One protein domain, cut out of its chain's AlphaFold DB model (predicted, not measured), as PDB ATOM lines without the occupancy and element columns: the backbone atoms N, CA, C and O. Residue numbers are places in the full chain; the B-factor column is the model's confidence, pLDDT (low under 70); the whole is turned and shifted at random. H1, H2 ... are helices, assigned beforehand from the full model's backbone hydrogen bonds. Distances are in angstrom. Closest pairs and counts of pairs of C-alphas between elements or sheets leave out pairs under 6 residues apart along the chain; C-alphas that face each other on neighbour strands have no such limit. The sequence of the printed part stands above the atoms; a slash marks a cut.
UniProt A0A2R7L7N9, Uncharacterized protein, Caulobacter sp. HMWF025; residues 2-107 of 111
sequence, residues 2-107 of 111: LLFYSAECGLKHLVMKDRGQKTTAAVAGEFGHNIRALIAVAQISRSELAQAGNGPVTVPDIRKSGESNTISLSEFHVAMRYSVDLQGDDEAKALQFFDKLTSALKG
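AT A GLANCE: This is residues 2 to 107 of the 111 residues of an uncharacterized protein of Caulobacter sp. HMWF025 (UniProt A0A2R7L7N9). Two long helices, H1 and H6, pack slantwise side by side, with shorter H2 to H5 around them. The printed part, 106 residues, has six named helices in order and no named strand, all helix. It is compact, radius of gyration of the C-alphas 14.1 A, spanning 45 by 31 by 20 A.

HOW THE PARTS SIT: Start at the hub, H1, residues 2 to 18: its residues 12 to 16 alone touch H2, residues 25 to 31. Its residues 8 to 15 alone touch H3, residues 35 to 41. H6, residues 90 to 107, touches H1, closest at C-alphas 7 and 102, 5.0 A. H4, residues 46 to 51, touches H6's residues 100 to 104 alone. H5, residues 73 to 81, only just touches H3, with 3 pairs of C-alphas within 8 A. Every O i to N i+4 pair is within hydrogen-bond range in H1, H3 and H4; H2 has 2 of 3, H5 3 of 5, H6 13 of 14.

IN THESE COORDINATES: Find C-alpha 2 at (32.314, 2.312, 46.821); H1 runs 24.5 A. H6 runs 26.5 A to C-alpha 107 at (30.724, 21.005, 45.055).

THE WHOLE: The printed part has no cut; residues 52 to 72 form a long link, and 53 to 57 have pLDDT under 70.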
ATOM      1  N   LEU A   2      31.585   1.121  46.347       88.31
ATOM      2  CA  LEU A   2      32.314   2.312  46.821       88.31
ATOM      3  C   LEU A   2      31.524   3.622  46.655       88.31
ATOM      4  O   LEU A   2      31.474   4.409  47.591       88.31
ATOM      5  N   LEU A   3      30.821   3.803  45.530       90.25
ATOM      6  CA  LEU A   3      29.996   4.995  45.279       90.25
ATOM      7  C   LEU A   3      28.896   5.214  46.331       90.25
ATOM      8  O   LEU A   3      28.661   6.350  46.733       90.25
ATOM      9  N   PHE A   4      28.265   4.137  46.815       92.75
ATOM     10  CA  PHE A   4      27.266   4.219  47.885       92.75
ATOM     11  C   PHE A   4      27.880   4.824  49.152       92.75
ATOM     12  O   PHE A   4      27.377   5.820  49.667       92.75
ATOM     13  N   TYR A   5      28.998   4.260  49.621       92.38
ATOM     14  CA  TYR A   5      29.653   4.731  50.841       92.38
ATOM     15  C   TYR A   5      30.250   6.128  50.681       92.38
ATOM     16  O   TYR A   5      30.190   6.925  51.611       92.38
ATOM     17  N   SER A   6      30.777   6.465  49.502       93.06
ATOM     18  CA  SER A   6      31.233   7.826  49.211       93.06
ATOM     19  C   SER A   6      30.092   8.840  49.318       93.06
ATOM     20  O   SER A   6      30.260   9.876  49.963       93.06
ATOM     21  N   ALA A   7      28.924   8.539  48.741       93.25
ATOM     22  CA  ALA A   7      27.748   9.398  48.842       93.25
ATOM     23  C   ALA A   7      27.251   9.516  50.289       93.25
ATOM     24  O   ALA A   7      27.006  10.617  50.779       93.25
ATOM     25  N   GLU A   8      27.142   8.386  50.989       93.56
ATOM     26  CA  GLU A   8      26.703   8.331  52.381       93.56
ATOM     27  C   GLU A   8      27.605   9.166  53.299       93.56
ATOM     28  O   GLU A   8      27.118   9.996  54.068       93.56
ATOM     29  N   CYS A   9      28.924   8.975  53.208       92.38
ATOM     30  CA  CYS A   9      29.893   9.703  54.019       92.38
ATOM     31  C   CYS A   9      29.876  11.203  53.715       92.38
ATOM     32  O   CYS A   9      29.920  12.005  54.646       92.38
ATOM     33  N   GLY A  10      29.773  11.591  52.439       93.19
ATOM     34  CA  GLY A  10      29.672  12.998  52.055       93.19
ATOM     35  C   GLY A  10      28.415  13.662  52.620       93.19
ATOM     36  O   GLY A  10      28.499  14.741  53.201       93.19
ATOM     37  N   LEU A  11      27.262  12.990  52.539       93.69
ATOM     38  CA  LEU A  11      26.023  13.491  53.135       93.69
ATOM     39  C   LEU A  11      26.124  13.617  54.656       93.69
ATOM     40  O   LEU A  11      25.777  14.657  55.210       93.69
ATOM     41  N   LYS A  12      26.629  12.581  55.337       93.81
ATOM     42  CA  LYS A  12      26.830  12.616  56.792       93.81
ATOM     43  C   LYS A  12      27.749  13.762  57.192       93.81
ATOM     44  O   LYS A  12      27.450  14.455  58.156       93.81
ATOM     45  N   HIS A  13      28.819  13.996  56.435       93.12
ATOM     46  CA  HIS A  13      29.715  15.119  56.677       93.12
ATOM     47  C   HIS A  13      28.991  16.467  56.580       93.12
ATOM     48  O   HIS A  13      29.169  17.295  57.467       93.12
ATOM     49  N   LEU A  14      28.155  16.684  55.560       92.44
ATOM     50  CA  LEU A  14      27.382  17.928  55.440       92.44
ATOM     51  C   LEU A  14      26.428  18.119  56.624       92.44
ATOM     52  O   LEU A  14      26.446  19.168  57.258       92.44
ATOM     53  N   VAL A  15      25.675  17.079  56.992       92.75
ATOM     54  CA  VAL A  15      24.774  17.129  58.156       92.75
ATOM     55  C   VAL A  15      25.546  17.425  59.445       92.75
ATOM     56  O   VAL A  15      25.097  18.214  60.275       92.75
ATOM     57  N   MET A  16      26.722  16.818  59.618       92.81
ATOM     58  CA  MET A  16      27.591  17.089  60.761       92.81
ATOM     59  C   MET A  16      28.096  18.532  60.767       92.81
ATOM     60  O   MET A  16      28.051  19.171  61.817       92.81
ATOM     61  N   LYS A  17      28.558  19.040  59.616       90.94
ATOM     62  CA  LYS A  17      29.055  20.413  59.440       90.94
ATOM     63  C   LYS A  17      27.975  21.422  59.829       90.94
ATOM     64  O   LYS A  17      28.238  22.277  60.671       90.94
ATOM     65  N   ASP A  18      26.761  21.255  59.314       90.19
ATOM     66  CA  ASP A  18      25.633  22.157  59.581       90.19
ATOM     67  C   ASP A  18      25.189  22.126  61.051       90.19
ATOM     68  O   ASP A  18      24.771  23.140  61.607       90.19
ATOM     69  N   ARG A  19      25.315  20.970  61.713       91.00
ATOM     70  CA  ARG A  19      24.949  20.785  63.128       91.00
ATOM     71  C   ARG A  19      26.105  21.022  64.107       91.00
ATOM     72  O   ARG A  19      25.931  20.804  65.305       91.00
ATOM     73  N   GLY A  20      27.293  21.410  63.634       89.19
ATOM     74  CA  GLY A  20      28.484  21.589  64.476       89.19
ATOM     75  C   GLY A  20      28.979  20.303  65.162       89.19
ATOM     76  O   GLY A  20      29.630  20.362  66.207       89.19
ATOM     77  N   GLN A  21      28.665  19.131  64.607       89.50
ATOM     78  CA  GLN A  21      29.036  17.829  65.165       89.50
ATOM     79  C   GLN A  21      30.410  17.372  64.652       89.50
ATOM     80  O   GLN A  21      30.752  17.551  63.487       89.50
ATOM     81  N   LYS A  22      31.203  16.734  65.523       82.81
ATOM     82  CA  LYS A  22      32.582  16.306  65.203       82.81
ATOM     83  C   LYS A  22      32.728  14.824  64.877       82.81
ATOM     84  O   LYS A  22      33.748  14.426  64.324       82.81
ATOM     85  N   THR A  23      31.741  13.996  65.224       81.81
ATOM     86  CA  THR A  23      31.815  12.542  65.035       81.81
ATOM     87  C   THR A  23      30.619  12.019  64.255       81.81
ATOM     88  O   THR A  23      29.489  12.484  64.409       81.81
ATOM     89  N   THR A  24      30.866  11.003  63.431       76.25
ATOM     90  CA  THR A  24      29.824  10.329  62.648       76.25
ATOM     91  C   THR A  24      28.844   9.553  63.523       76.25
ATOM     92  O   THR A  24      27.735   9.292  63.072       76.25
ATOM     93  N   ALA A  25      29.200   9.234  64.774       80.88
ATOM     94  CA  ALA A  25      28.325   8.550  65.729       80.88
ATOM     95  C   ALA A  25      27.010   9.311  65.970       80.88
ATOM     96  O   ALA A  25      25.952   8.692  66.054       80.88
ATOM     97  N   ALA A  26      27.070  10.647  66.003       76.44
ATOM     98  CA  ALA A  26      25.901  11.495  66.228       76.44
ATOM     99  C   ALA A  26      24.882  11.433  65.074       76.44
ATOM    100  O   ALA A  26      23.684  11.535  65.306       76.44
ATOM    101  N   VAL A  27      25.348  11.214  63.841       82.25
ATOM    102  CA  VAL A  27      24.498  11.135  62.637       82.25
ATOM    103  C   VAL A  27      24.155   9.684  62.284       82.25
ATOM    104  O   VAL A  27      23.086   9.403  61.743       82.25
ATOM    105  N   ALA A  28      25.033   8.734  62.612       76.38
ATOM    106  CA  ALA A  28      24.829   7.314  62.344       76.38
ATOM    107  C   ALA A  28      23.636   6.737  63.119       76.38
ATOM    108  O   ALA A  28      22.894   5.943  62.548       76.38
ATOM    109  N   GLY A  29      23.426   7.155  64.373       78.81
ATOM    110  CA  GLY A  29      22.286   6.704  65.178       78.81
ATOM    111  C   GLY A  29      20.927   7.210  64.680       78.81
ATOM    112  O   GLY A  29      19.927   6.524  64.853       78.81
ATOM    113  N   GLU A  30      20.890   8.378  64.034       83.44
ATOM    114  CA  GLU A  30      19.650   9.007  63.555       83.44
ATOM    115  C   GLU A  30      19.255   8.523  62.155       83.44
ATOM    116  O   GLU A  30      18.089   8.238  61.898       83.44
ATOM    117  N   PHE A  31      20.225   8.403  61.244       86.12
ATOM    118  CA  PHE A  31      19.936   8.129  59.832       86.12
ATOM    119  C   PHE A  31      20.400   6.757  59.346       86.12
ATOM    120  O   PHE A  31      19.984   6.329  58.267       86.12
ATOM    121  N   GLY A  32      21.261   6.057  60.091       87.69
ATOM    122  CA  GLY A  32      21.830   4.778  59.661       87.69
ATOM    123  C   GLY A  32      22.442   4.874  58.260       87.69
ATOM    124  O   GLY A  32      23.320   5.707  58.026       87.69
ATOM    125  N   HIS A  33      21.938   4.045  57.340       90.19
ATOM    126  CA  HIS A  33      22.296   4.011  55.913       90.19
ATOM    127  C   HIS A  33      21.225   4.641  54.997       90.19
ATOM    128  O   HIS A  33      21.210   4.398  53.790       90.19
ATOM    129  N   ASN A  34      20.295   5.431  55.549       90.38
ATOM    130  CA  ASN A  34      19.167   5.998  54.812       90.38
ATOM    131  C   ASN A  34      19.572   7.212  53.963       90.38
ATOM    132  O   ASN A  34      19.476   8.363  54.391       90.38
ATOM    133  N   ILE A  35      19.966   6.948  52.716       91.38
ATOM    134  CA  ILE A  35      20.382   7.971  51.745       91.38
ATOM    135  C   ILE A  35      19.292   9.021  51.501       91.38
ATOM    136  O   ILE A  35      19.603  10.204  51.399       91.38
ATOM    137  N   ARG A  36      18.013   8.627  51.433       89.00
ATOM    138  CA  ARG A  36      16.920   9.579  51.174       89.00
ATOM    139  C   ARG A  36      16.769  10.580  52.318       89.00
ATOM    140  O   ARG A  36      16.654  11.776  52.063       89.00
ATOM    141  N   ALA A  37      16.811  10.101  53.560       90.50
ATOM    142  CA  ALA A  37      16.750  10.965  54.736       90.50
ATOM    143  C   ALA A  37      17.972  11.893  54.810       90.50
ATOM    144  O   ALA A  37      17.828  13.093  55.031       90.50
ATOM    145  N   LEU A  38      19.161  11.357  54.533       91.88
ATOM    146  CA  LEU A  38      20.399  12.131  54.501       91.88
ATOM    147  C   LEU A  38      20.386  13.230  53.422       91.88
ATOM    148  O   LEU A  38      20.790  14.349  53.714       91.88
ATOM    149  N   ILE A  39      19.881  12.958  52.211       91.12
ATOM    150  CA  ILE A  39      19.707  13.972  51.148       91.12
ATOM    151  C   ILE A  39      18.777  15.097  51.609       91.12
ATOM    152  O   ILE A  39      19.081  16.271  51.393       91.12
ATOM    153  N   ALA A  40      17.655  14.739  52.240       89.50
ATOM    154  CA  ALA A  40      16.674  15.709  52.712       89.50
ATOM    155  C   ALA A  40      17.261  16.629  53.792       89.50
ATOM    156  O   ALA A  40      17.096  17.845  53.717       89.50
ATOM    157  N   VAL A  41      17.988  16.065  54.761       91.94
ATOM    158  CA  VAL A  41      18.581  16.836  55.867       91.94
ATOM    159  C   VAL A  41      19.803  17.634  55.425       91.94
ATOM    160  O   VAL A  41      19.969  18.758  55.881       91.94
ATOM    161  N   ALA A  42      20.608  17.117  54.495       90.62
ATOM    162  CA  ALA A  42      21.704  17.870  53.883       90.62
ATOM    163  C   ALA A  42      21.216  18.966  52.912       90.62
ATOM    164  O   ALA A  42      22.039  19.664  52.321       90.62
ATOM    165  N   GLN A  43      19.898  19.100  52.707       90.25
ATOM    166  CA  GLN A  43      19.274  20.101  51.842       90.25
ATOM    167  C   GLN A  43      19.890  20.153  50.436       90.25
ATOM    168  O   GLN A  43      20.135  21.232  49.889       90.25
ATOM    169  N   ILE A  44      20.167  18.984  49.849       87.38
ATOM    170  CA  ILE A  44      20.619  18.912  48.458       87.38
ATOM    171  C   ILE A  44      19.401  19.065  47.551       87.38
ATOM    172  O   ILE A  44      18.489  18.234  47.545       87.38
ATOM    173  N   SER A  45      19.388  20.144  46.776       84.81
ATOM    174  CA  SER A  45      18.309  20.445  45.846       84.81
ATOM    175  C   SER A  45      18.321  19.509  44.635       84.81
ATOM    176  O   SER A  45      19.355  18.992  44.200       84.81
ATOM    177  N   ARG A  46      17.148  19.333  44.014       80.81
ATOM    178  CA  ARG A  46      17.045  18.617  42.732       80.81
ATOM    179  C   ARG A  46      17.865  19.290  41.629       80.81
ATOM    180  O   ARG A  46      18.365  18.589  40.758       80.81
ATOM    181  N   SER A  47      18.008  20.617  41.668       82.81
ATOM    182  CA  SER A  47      18.834  21.365  40.717       82.81
ATOM    183  C   SER A  47      20.318  21.053  40.877       82.81
ATOM    184  O   SER A  47      20.973  20.815  39.872       82.81
ATOM    185  N   GLU A  48      20.836  20.970  42.107       84.38
ATOM    186  CA  GLU A  48      22.234  20.578  42.354       84.38
ATOM    187  C   GLU A  48      22.518  19.165  41.830       84.38
ATOM    188  O   GLU A  48      23.520  18.937  41.155       84.38
ATOM    189  N   LEU A  49      21.597  18.225  42.057       81.75
ATOM    190  CA  LEU A  49      21.717  16.870  41.514       81.75
ATOM    191  C   LEU A  49      21.649  16.844  39.979       81.75
ATOM    192  O   LEU A  49      22.398  16.101  39.347       81.75
ATOM    193  N   ALA A  50      20.771  17.649  39.374       79.62
ATOM    194  CA  ALA A  50      20.623  17.740  37.922       79.62
ATOM    195  C   ALA A  50      21.802  18.441  37.229       79.62
ATOM    196  O   ALA A  50      22.072  18.147  36.073       79.62
ATOM    197  N   GLN A  51      22.503  19.347  37.911       79.88
ATOM    198  CA  GLN A  51      23.706  20.006  37.388       79.88
ATOM    199  C   GLN A  51      24.950  19.117  37.488       79.88
ATOM    200  O   GLN A  51      25.869  19.255  36.686       79.88
ATOM    201  N   ALA A  52      24.973  18.179  38.437       73.25
ATOM    202  CA  ALA A  52      26.088  17.262  38.655       73.25
ATOM    203  C   ALA A  52      26.219  16.144  37.597       73.25
ATOM    204  O   ALA A  52      27.093  15.287  37.713       73.25
ATOM    205  N   GLY A  53      25.376  16.133  36.557       61.88
ATOM    206  CA  GLY A  53      25.513  15.233  35.415       61.88
ATOM    207  C   GLY A  53      24.498  15.523  34.310       61.88
ATOM    208  O   GLY A  53      23.530  16.242  34.512       61.88
ATOM    209  N   ASN A  54      24.675  14.926  33.131       55.66
ATOM    210  CA  ASN A  54      23.725  15.115  32.033       55.66
ATOM    211  C   ASN A  54      22.390  14.396  32.328       55.66
ATOM    212  O   ASN A  54      22.354  13.192  32.610       55.66
ATOM    213  N   GLY A  55      21.282  15.138  32.265       60.53
ATOM    214  CA  GLY A  55      19.912  14.614  32.327       60.53
ATOM    215  C   GLY A  55      19.273  14.555  33.727       60.53
ATOM    216  O   GLY A  55      19.957  14.726  34.741       60.53
ATOM    217  N   PRO A  56      17.952  14.292  33.792       64.12
ATOM    218  CA  PRO A  56      17.171  14.332  35.026       64.12
ATOM    219  C   PRO A  56      17.703  13.353  36.080       64.12
ATOM    220  O   PRO A  56      18.218  12.279  35.759       64.12
ATOM    221  N   VAL A  57      17.577  13.732  37.354       69.62
ATOM    222  CA  VAL A  57      17.889  12.850  38.484       69.62
ATOM    223  C   VAL A  57      16.604  12.253  39.019       69.62
ATOM    224  O   VAL A  57      15.821  12.917  39.699       69.62
ATOM    225  N   THR A  58      16.421  10.976  38.713       78.62
ATOM    226  CA  THR A  58      15.364  10.146  39.278       78.62
ATOM    227  C   THR A  58      16.014   9.178  40.251       78.62
ATOM    228  O   THR A  58      16.998   8.525  39.908       78.62
ATOM    229  N   VAL A  59      15.488   9.100  41.474       82.81
ATOM    230  CA  VAL A  59      15.876   8.031  42.399       82.81
ATOM    231  C   VAL A  59      15.402   6.716  41.781       82.81
ATOM    232  O   VAL A  59      14.201   6.598  41.545       82.81
ATOM    233  N   PRO A  60      16.297   5.762  41.486       86.06
ATOM    234  CA  PRO A  60      15.901   4.548  40.797       86.06
ATOM    235  C   PRO A  60      15.065   3.650  41.704       86.06
ATOM    236  O   PRO A  60      15.333   3.534  42.903       86.06
ATOM    237  N   ASP A  61      14.083   2.994  41.097       86.75
ATOM    238  CA  ASP A  61      13.468   1.800  41.658       86.75
ATOM    239  C   ASP A  61      14.403   0.627  41.367       86.75
ATOM    240  O   ASP A  61      14.762   0.390  40.215       86.75
ATOM    241  N   ILE A  62      14.843  -0.067  42.413       90.06
ATOM    242  CA  ILE A  62      15.800  -1.168  42.303       90.06
ATOM    243  C   ILE A  62      15.056  -2.449  42.626       90.06
ATOM    244  O   ILE A  62      14.446  -2.527  43.685       90.06
ATOM    245  N   ARG A  63      15.099  -3.454  41.757       92.81
ATOM    246  CA  ARG A  63      14.427  -4.740  41.977       92.81
ATOM    247  C   ARG A  63      15.443  -5.865  42.008       92.81
ATOM    248  O   ARG A  63      16.439  -5.838  41.285       92.81
ATOM    249  N   LYS A  64      15.178  -6.866  42.841       91.00
ATOM    250  CA  LYS A  64      15.929  -8.122  42.812       91.00
ATOM    251  C   LYS A  64      15.414  -8.999  41.675       91.00
ATOM    252  O   LYS A  64      14.224  -8.983  41.363       91.00
ATOM    253  N   SER A  65      16.301  -9.770  41.060       88.69
ATOM    254  CA  SER A  65      15.922 -10.708  40.005       88.69
ATOM    255  C   SER A  65      14.931 -11.750  40.539       88.69
ATOM    256  O   SER A  65      15.150 -12.342  41.592       88.69
ATOM    257  N   GLY A  66      13.820 -11.958  39.828       87.00
ATOM    258  CA  GLY A  66      12.773 -12.907  40.223       87.00
ATOM    259  C   GLY A  66      11.827 -12.432  41.335       87.00
ATOM    260  O   GLY A  66      10.883 -13.149  41.657       87.00
ATOM    261  N   GLU A  67      12.018 -11.230  41.886       87.25
ATOM    262  CA  GLU A  67      11.105 -10.620  42.859       87.25
ATOM    263  C   GLU A  67      10.334  -9.451  42.227       87.25
ATOM    264  O   GLU A  67      10.870  -8.681  41.432       87.25
ATOM    265  N   SER A  68       9.063  -9.275  42.602       82.12
ATOM    266  CA  SER A  68       8.260  -8.115  42.180       82.12
ATOM    267  C   SER A  68       8.496  -6.870  43.039       82.12
ATOM    268  O   SER A  68       8.030  -5.785  42.693       82.12
ATOM    269  N   ASN A  69       9.174  -7.025  44.177       85.50
ATOM    270  CA  ASN A  69       9.355  -5.961  45.155       85.50
ATOM    271  C   ASN A  69      10.593  -5.121  44.839       85.50
ATOM    272  O   ASN A  69      11.650  -5.638  44.467       85.50
ATOM    273  N   THR A  70      10.458  -3.809  45.028       91.00
ATOM    274  CA  THR A  70      11.587  -2.886  44.986       91.00
ATOM    275  C   THR A  70      12.309  -2.873  46.332       91.00
ATOM    276  O   THR A  70      11.697  -3.015  47.389       91.00
ATOM    277  N   ILE A  71      13.622  -2.683  46.290       90.25
ATOM    278  CA  ILE A  71      14.469  -2.429  47.448       90.25
ATOM    279  C   ILE A  71      14.841  -0.951  47.498       90.25
ATOM    280  O   ILE A  71      14.952  -0.261  46.481       90.25
ATOM    281  N   SER A  72      15.056  -0.445  48.703       89.19
ATOM    282  CA  SER A  72      15.535   0.915  48.914       89.19
ATOM    283  C   SER A  72      17.001   1.084  48.490       89.19
ATOM    284  O   SER A  72      17.780   0.133  48.428       89.19
ATOM    285  N   LEU A  73      17.426   2.338  48.294       87.81
ATOM    286  CA  LEU A  73      18.848   2.679  48.125       87.81
ATOM    287  C   LEU A  73      19.705   2.190  49.301       87.81
ATOM    288  O   LEU A  73      20.868   1.845  49.117       87.81
ATOM    289  N   SER A  74      19.133   2.163  50.506       85.62
ATOM    290  CA  SER A  74      19.793   1.637  51.699       85.62
ATOM    291  C   SER A  74      19.995   0.131  51.594       85.62
ATOM    292  O   SER A  74      21.029  -0.367  51.997       85.62
ATOM    293  N   GLU A  75      19.049  -0.613  51.033       90.19
ATOM    294  CA  GLU A  75      19.173  -2.065  50.859       90.19
ATOM    295  C   GLU A  75      20.066  -2.439  49.672       90.19
ATOM    296  O   GLU A  75      20.681  -3.503  49.681       90.19
ATOM    297  N   PHE A  76      20.222  -1.550  48.687       91.06
ATOM    298  CA  PHE A  76      21.119  -1.765  47.551       91.06
ATOM    299  C   PHE A  76      22.560  -2.081  47.977       91.06
ATOM    300  O   PHE A  76      23.175  -2.990  47.425       91.06
ATOM    301  N   HIS A  77      23.117  -1.397  48.987       88.75
ATOM    302  CA  HIS A  77      24.485  -1.703  49.433       88.75
ATOM    303  C   HIS A  77      24.603  -3.105  50.052       88.75
ATOM    304  O   HIS A  77      25.657  -3.734  49.967       88.75
ATOM    305  N   VAL A  78      23.526  -3.605  50.665       90.88
ATOM    306  CA  VAL A  78      23.452  -4.967  51.207       90.88
ATOM    307  C   VAL A  78      23.367  -5.969  50.059       90.88
ATOM    308  O   VAL A  78      24.133  -6.929  50.040       90.88
ATOM    309  N   ALA A  79      22.503  -5.702  49.075       90.44
ATOM    310  CA  ALA A  79      22.355  -6.517  47.873       90.44
ATOM    311  C   ALA A  79      23.697  -6.679  47.143       90.44
ATOM    312  O   ALA A  79      24.153  -7.796  46.914       90.44
ATOM    313  N   MET A  80      24.400  -5.571  46.906       89.19
ATOM    314  CA  MET A  80      25.717  -5.581  46.270       89.19
ATOM    315  C   MET A  80      26.794  -6.274  47.118       89.19
ATOM    316  O   MET A  80      27.659  -6.951  46.570       89.19
ATOM    317  N   ARG A  81      26.772  -6.122  48.451       89.50
ATOM    318  CA  ARG A  81      27.729  -6.798  49.347       89.50
ATOM    319  C   ARG A  81      27.593  -8.317  49.284       89.50
ATOM    320  O   ARG A  81      28.603  -9.010  49.348       89.50
ATOM    321  N   TYR A  82      26.365  -8.814  49.188       91.56
ATOM    322  CA  TYR A  82      26.072 -10.246  49.181       91.56
ATOM    323  C   TYR A  82      25.836 -10.810  47.777       91.56
ATOM    324  O   TYR A  82      25.337 -11.922  47.657       91.56
ATOM    325  N   SER A  83      26.235 -10.076  46.729       89.69
ATOM    326  CA  SER A  83      26.117 -10.497  45.322       89.69
ATOM    327  C   SER A  83      24.696 -10.934  44.941       89.69
ATOM    328  O   SER A  83      24.505 -11.939  44.267       89.69
ATOM    329  N   VAL A  84      23.691 -10.200  45.422       90.56
ATOM    330  CA  VAL A  84      22.292 -10.414  45.047       90.56
ATOM    331  C   VAL A  84      22.080  -9.914  43.624       90.56
ATOM    332  O   VAL A  84      22.356  -8.749  43.335       90.56
ATOM    333  N   ASP A  85      21.528 -10.770  42.769       91.25
ATOM    334  CA  ASP A  85      21.200 -10.410  41.394       91.25
ATOM    335  C   ASP A  85      20.079  -9.364  41.345       91.25
ATOM    336  O   ASP A  85      19.003  -9.533  41.931       91.25
ATOM    337  N   LEU A  86      20.322  -8.281  40.610       90.81
ATOM    338  CA  LEU A  86      19.355  -7.212  40.370       90.81
ATOM    339  C   LEU A  86      18.729  -7.343  38.982       90.81
ATOM    340  O   LEU A  86      19.295  -7.940  38.066       90.81
ATOM    341  N   GLN A  87      17.528  -6.798  38.822       92.00
ATOM    342  CA  GLN A  87      16.789  -6.900  37.574       92.00
ATOM    343  C   GLN A  87      17.350  -5.945  36.511       92.00
ATOM    344  O   GLN A  87      17.379  -4.732  36.701       92.00
ATOM    345  N   GLY A  88      17.699  -6.489  35.342       87.81
ATOM    346  CA  GLY A  88      17.995  -5.699  34.143       87.81
ATOM    347  C   GLY A  88      19.098  -4.658  34.356       87.81
ATOM    348  O   GLY A  88      20.230  -5.002  34.674       87.81
ATOM    349  N   ASP A  89      18.765  -3.384  34.147       89.56
ATOM    350  CA  ASP A  89      19.668  -2.234  34.260       89.56
ATOM    351  C   ASP A  89      19.562  -1.493  35.609       89.56
ATOM    352  O   ASP A  89      20.119  -0.400  35.761       89.56
ATOM    353  N   ASP A  90      18.870  -2.066  36.601       91.12
ATOM    354  CA  ASP A  90      18.634  -1.422  37.899       91.12
ATOM    355  C   ASP A  90      19.952  -1.147  38.654       91.12
ATOM    356  O   ASP A  90      20.092  -0.094  39.282       91.12
ATOM    357  N   GLU A  91      20.960  -2.026  38.537       90.75
ATOM    358  CA  GLU A  91      22.296  -1.771  39.097       90.75
ATOM    359  C   GLU A  91      22.946  -0.541  38.452       90.75
ATOM    360  O   GLU A  91      23.401   0.366  39.151       90.75
ATOM    361  N   ALA A  92      22.955  -0.474  37.118       90.44
ATOM    362  CA  ALA A  92      23.563   0.630  36.385       90.44
ATOM    363  C   ALA A  92      22.888   1.967  36.725       90.44
ATOM    364  O   ALA A  92      23.569   2.970  36.951       90.44
ATOM    365  N   LYS A  93      21.555   1.973  36.846       90.19
ATOM    366  CA  LYS A  93      20.779   3.140  37.292       90.19
ATOM    367  C   LYS A  93      21.132   3.559  38.719       90.19
ATOM    368  O   LYS A  93      21.312   4.750  38.977       90.19
ATOM    369  N   ALA A  94      21.265   2.605  39.642       91.19
ATOM    370  CA  ALA A  94      21.687   2.874  41.016       91.19
ATOM    371  C   ALA A  94      23.097   3.476  41.067       91.19
ATOM    372  O   ALA A  94      23.310   4.500  41.718       91.19
ATOM    373  N   LEU A  95      24.050   2.895  40.337       90.50
ATOM    374  CA  LEU A  95      25.419   3.403  40.262       90.50
ATOM    375  C   LEU A  95      25.472   4.805  39.649       90.50
ATOM    376  O   LEU A  95      26.138   5.675  40.209       90.50
ATOM    377  N   GLN A  96      24.723   5.058  38.573       90.31
ATOM    378  CA  GLN A  96      24.622   6.382  37.961       90.31
ATOM    379  C   GLN A  96      24.039   7.417  38.934       90.31
ATOM    380  O   GLN A  96      24.517   8.550  38.999       90.31
ATOM    381  N   PHE A  97      23.025   7.040  39.715       91.62
ATOM    382  CA  PHE A  97      22.470   7.910  40.747       91.62
ATOM    383  C   PHE A  97      23.522   8.275  41.807       91.62
ATOM    384  O   PHE A  97      23.677   9.454  42.133       91.62
ATOM    385  N   PHE A  98      24.276   7.295  42.323       92.62
ATOM    386  CA  PHE A  98      25.319   7.563  43.319       92.62
ATOM    387  C   PHE A  98      26.483   8.377  42.754       92.62
ATOM    388  O   PHE A  98      27.010   9.239  43.452       92.62
ATOM    389  N   ASP A  99      26.859   8.161  41.497       91.06
ATOM    390  CA  ASP A  99      27.879   8.963  40.822       91.06
ATOM    391  C   ASP A  99      27.469  10.444  40.732       91.06
ATOM    392  O   ASP A  99      28.198  11.324  41.205       91.06
ATOM    393  N   LYS A 100      26.242  10.731  40.277       89.25
ATOM    394  CA  LYS A 100      25.696  12.102  40.260       89.25
ATOM    395  C   LYS A 100      25.640  12.714  41.661       89.25
ATOM    396  O   LYS A 100      26.035  13.862  41.857       89.25
ATOM    397  N   LEU A 101      25.191  11.942  42.651       91.56
ATOM    398  CA  LEU A 101      25.121  12.389  44.042       91.56
ATOM    399  C   LEU A 101      26.510  12.720  44.607       91.56
ATOM    400  O   LEU A 101      26.685  13.775  45.210       91.56
ATOM    401  N   THR A 102      27.516  11.870  44.383       91.44
ATOM    402  CA  THR A 102      28.897  12.159  44.815       91.44
ATOM    403  C   THR A 102      29.483  13.380  44.115       91.44
ATOM    404  O   THR A 102      30.189  14.161  44.752       91.44
ATOM    405  N   SER A 103      29.155  13.595  42.842       89.38
ATOM    406  CA  SER A 103      29.572  14.784  42.097       89.38
ATOM    407  C   SER A 103      28.933  16.063  42.649       89.38
ATOM    408  O   SER A 103      29.645  17.041  42.873       89.38
ATOM    409  N   ALA A 104      27.640  16.038  42.984       89.62
ATOM    410  CA  ALA A 104      26.966  17.159  43.647       89.62
ATOM    411  C   ALA A 104      27.577  17.460  45.028       89.62
ATOM    412  O   ALA A 104      27.804  18.616  45.384       89.62
ATOM    413  N   LEU A 105      27.903  16.414  45.795       91.50
ATOM    414  CA  LEU A 105      28.520  16.542  47.116       91.50
ATOM    415  C   LEU A 105      29.899  17.202  47.058       91.50
ATOM    416  O   LEU A 105      30.193  18.044  47.902       91.50
ATOM    417  N   LYS A 106      30.734  16.875  46.063       87.81
ATOM    418  CA  LYS A 106      32.059  17.501  45.901       87.81
ATOM    419  C   LYS A 106      31.964  19.028  45.839       87.81
ATOM    420  O   LYS A 106      32.765  19.697  46.484       87.81
ATOM    421  N   GLY A 107      30.958  19.562  45.143       82.00
ATOM    422  CA  GLY A 107      30.724  21.005  45.055       82.00
ATOM    423  C   GLY A 107      30.440  21.677  46.402       82.00
ATOM    424  O   GLY A 107      30.741  22.849  46.557       82.00
TER     425      GLY A 107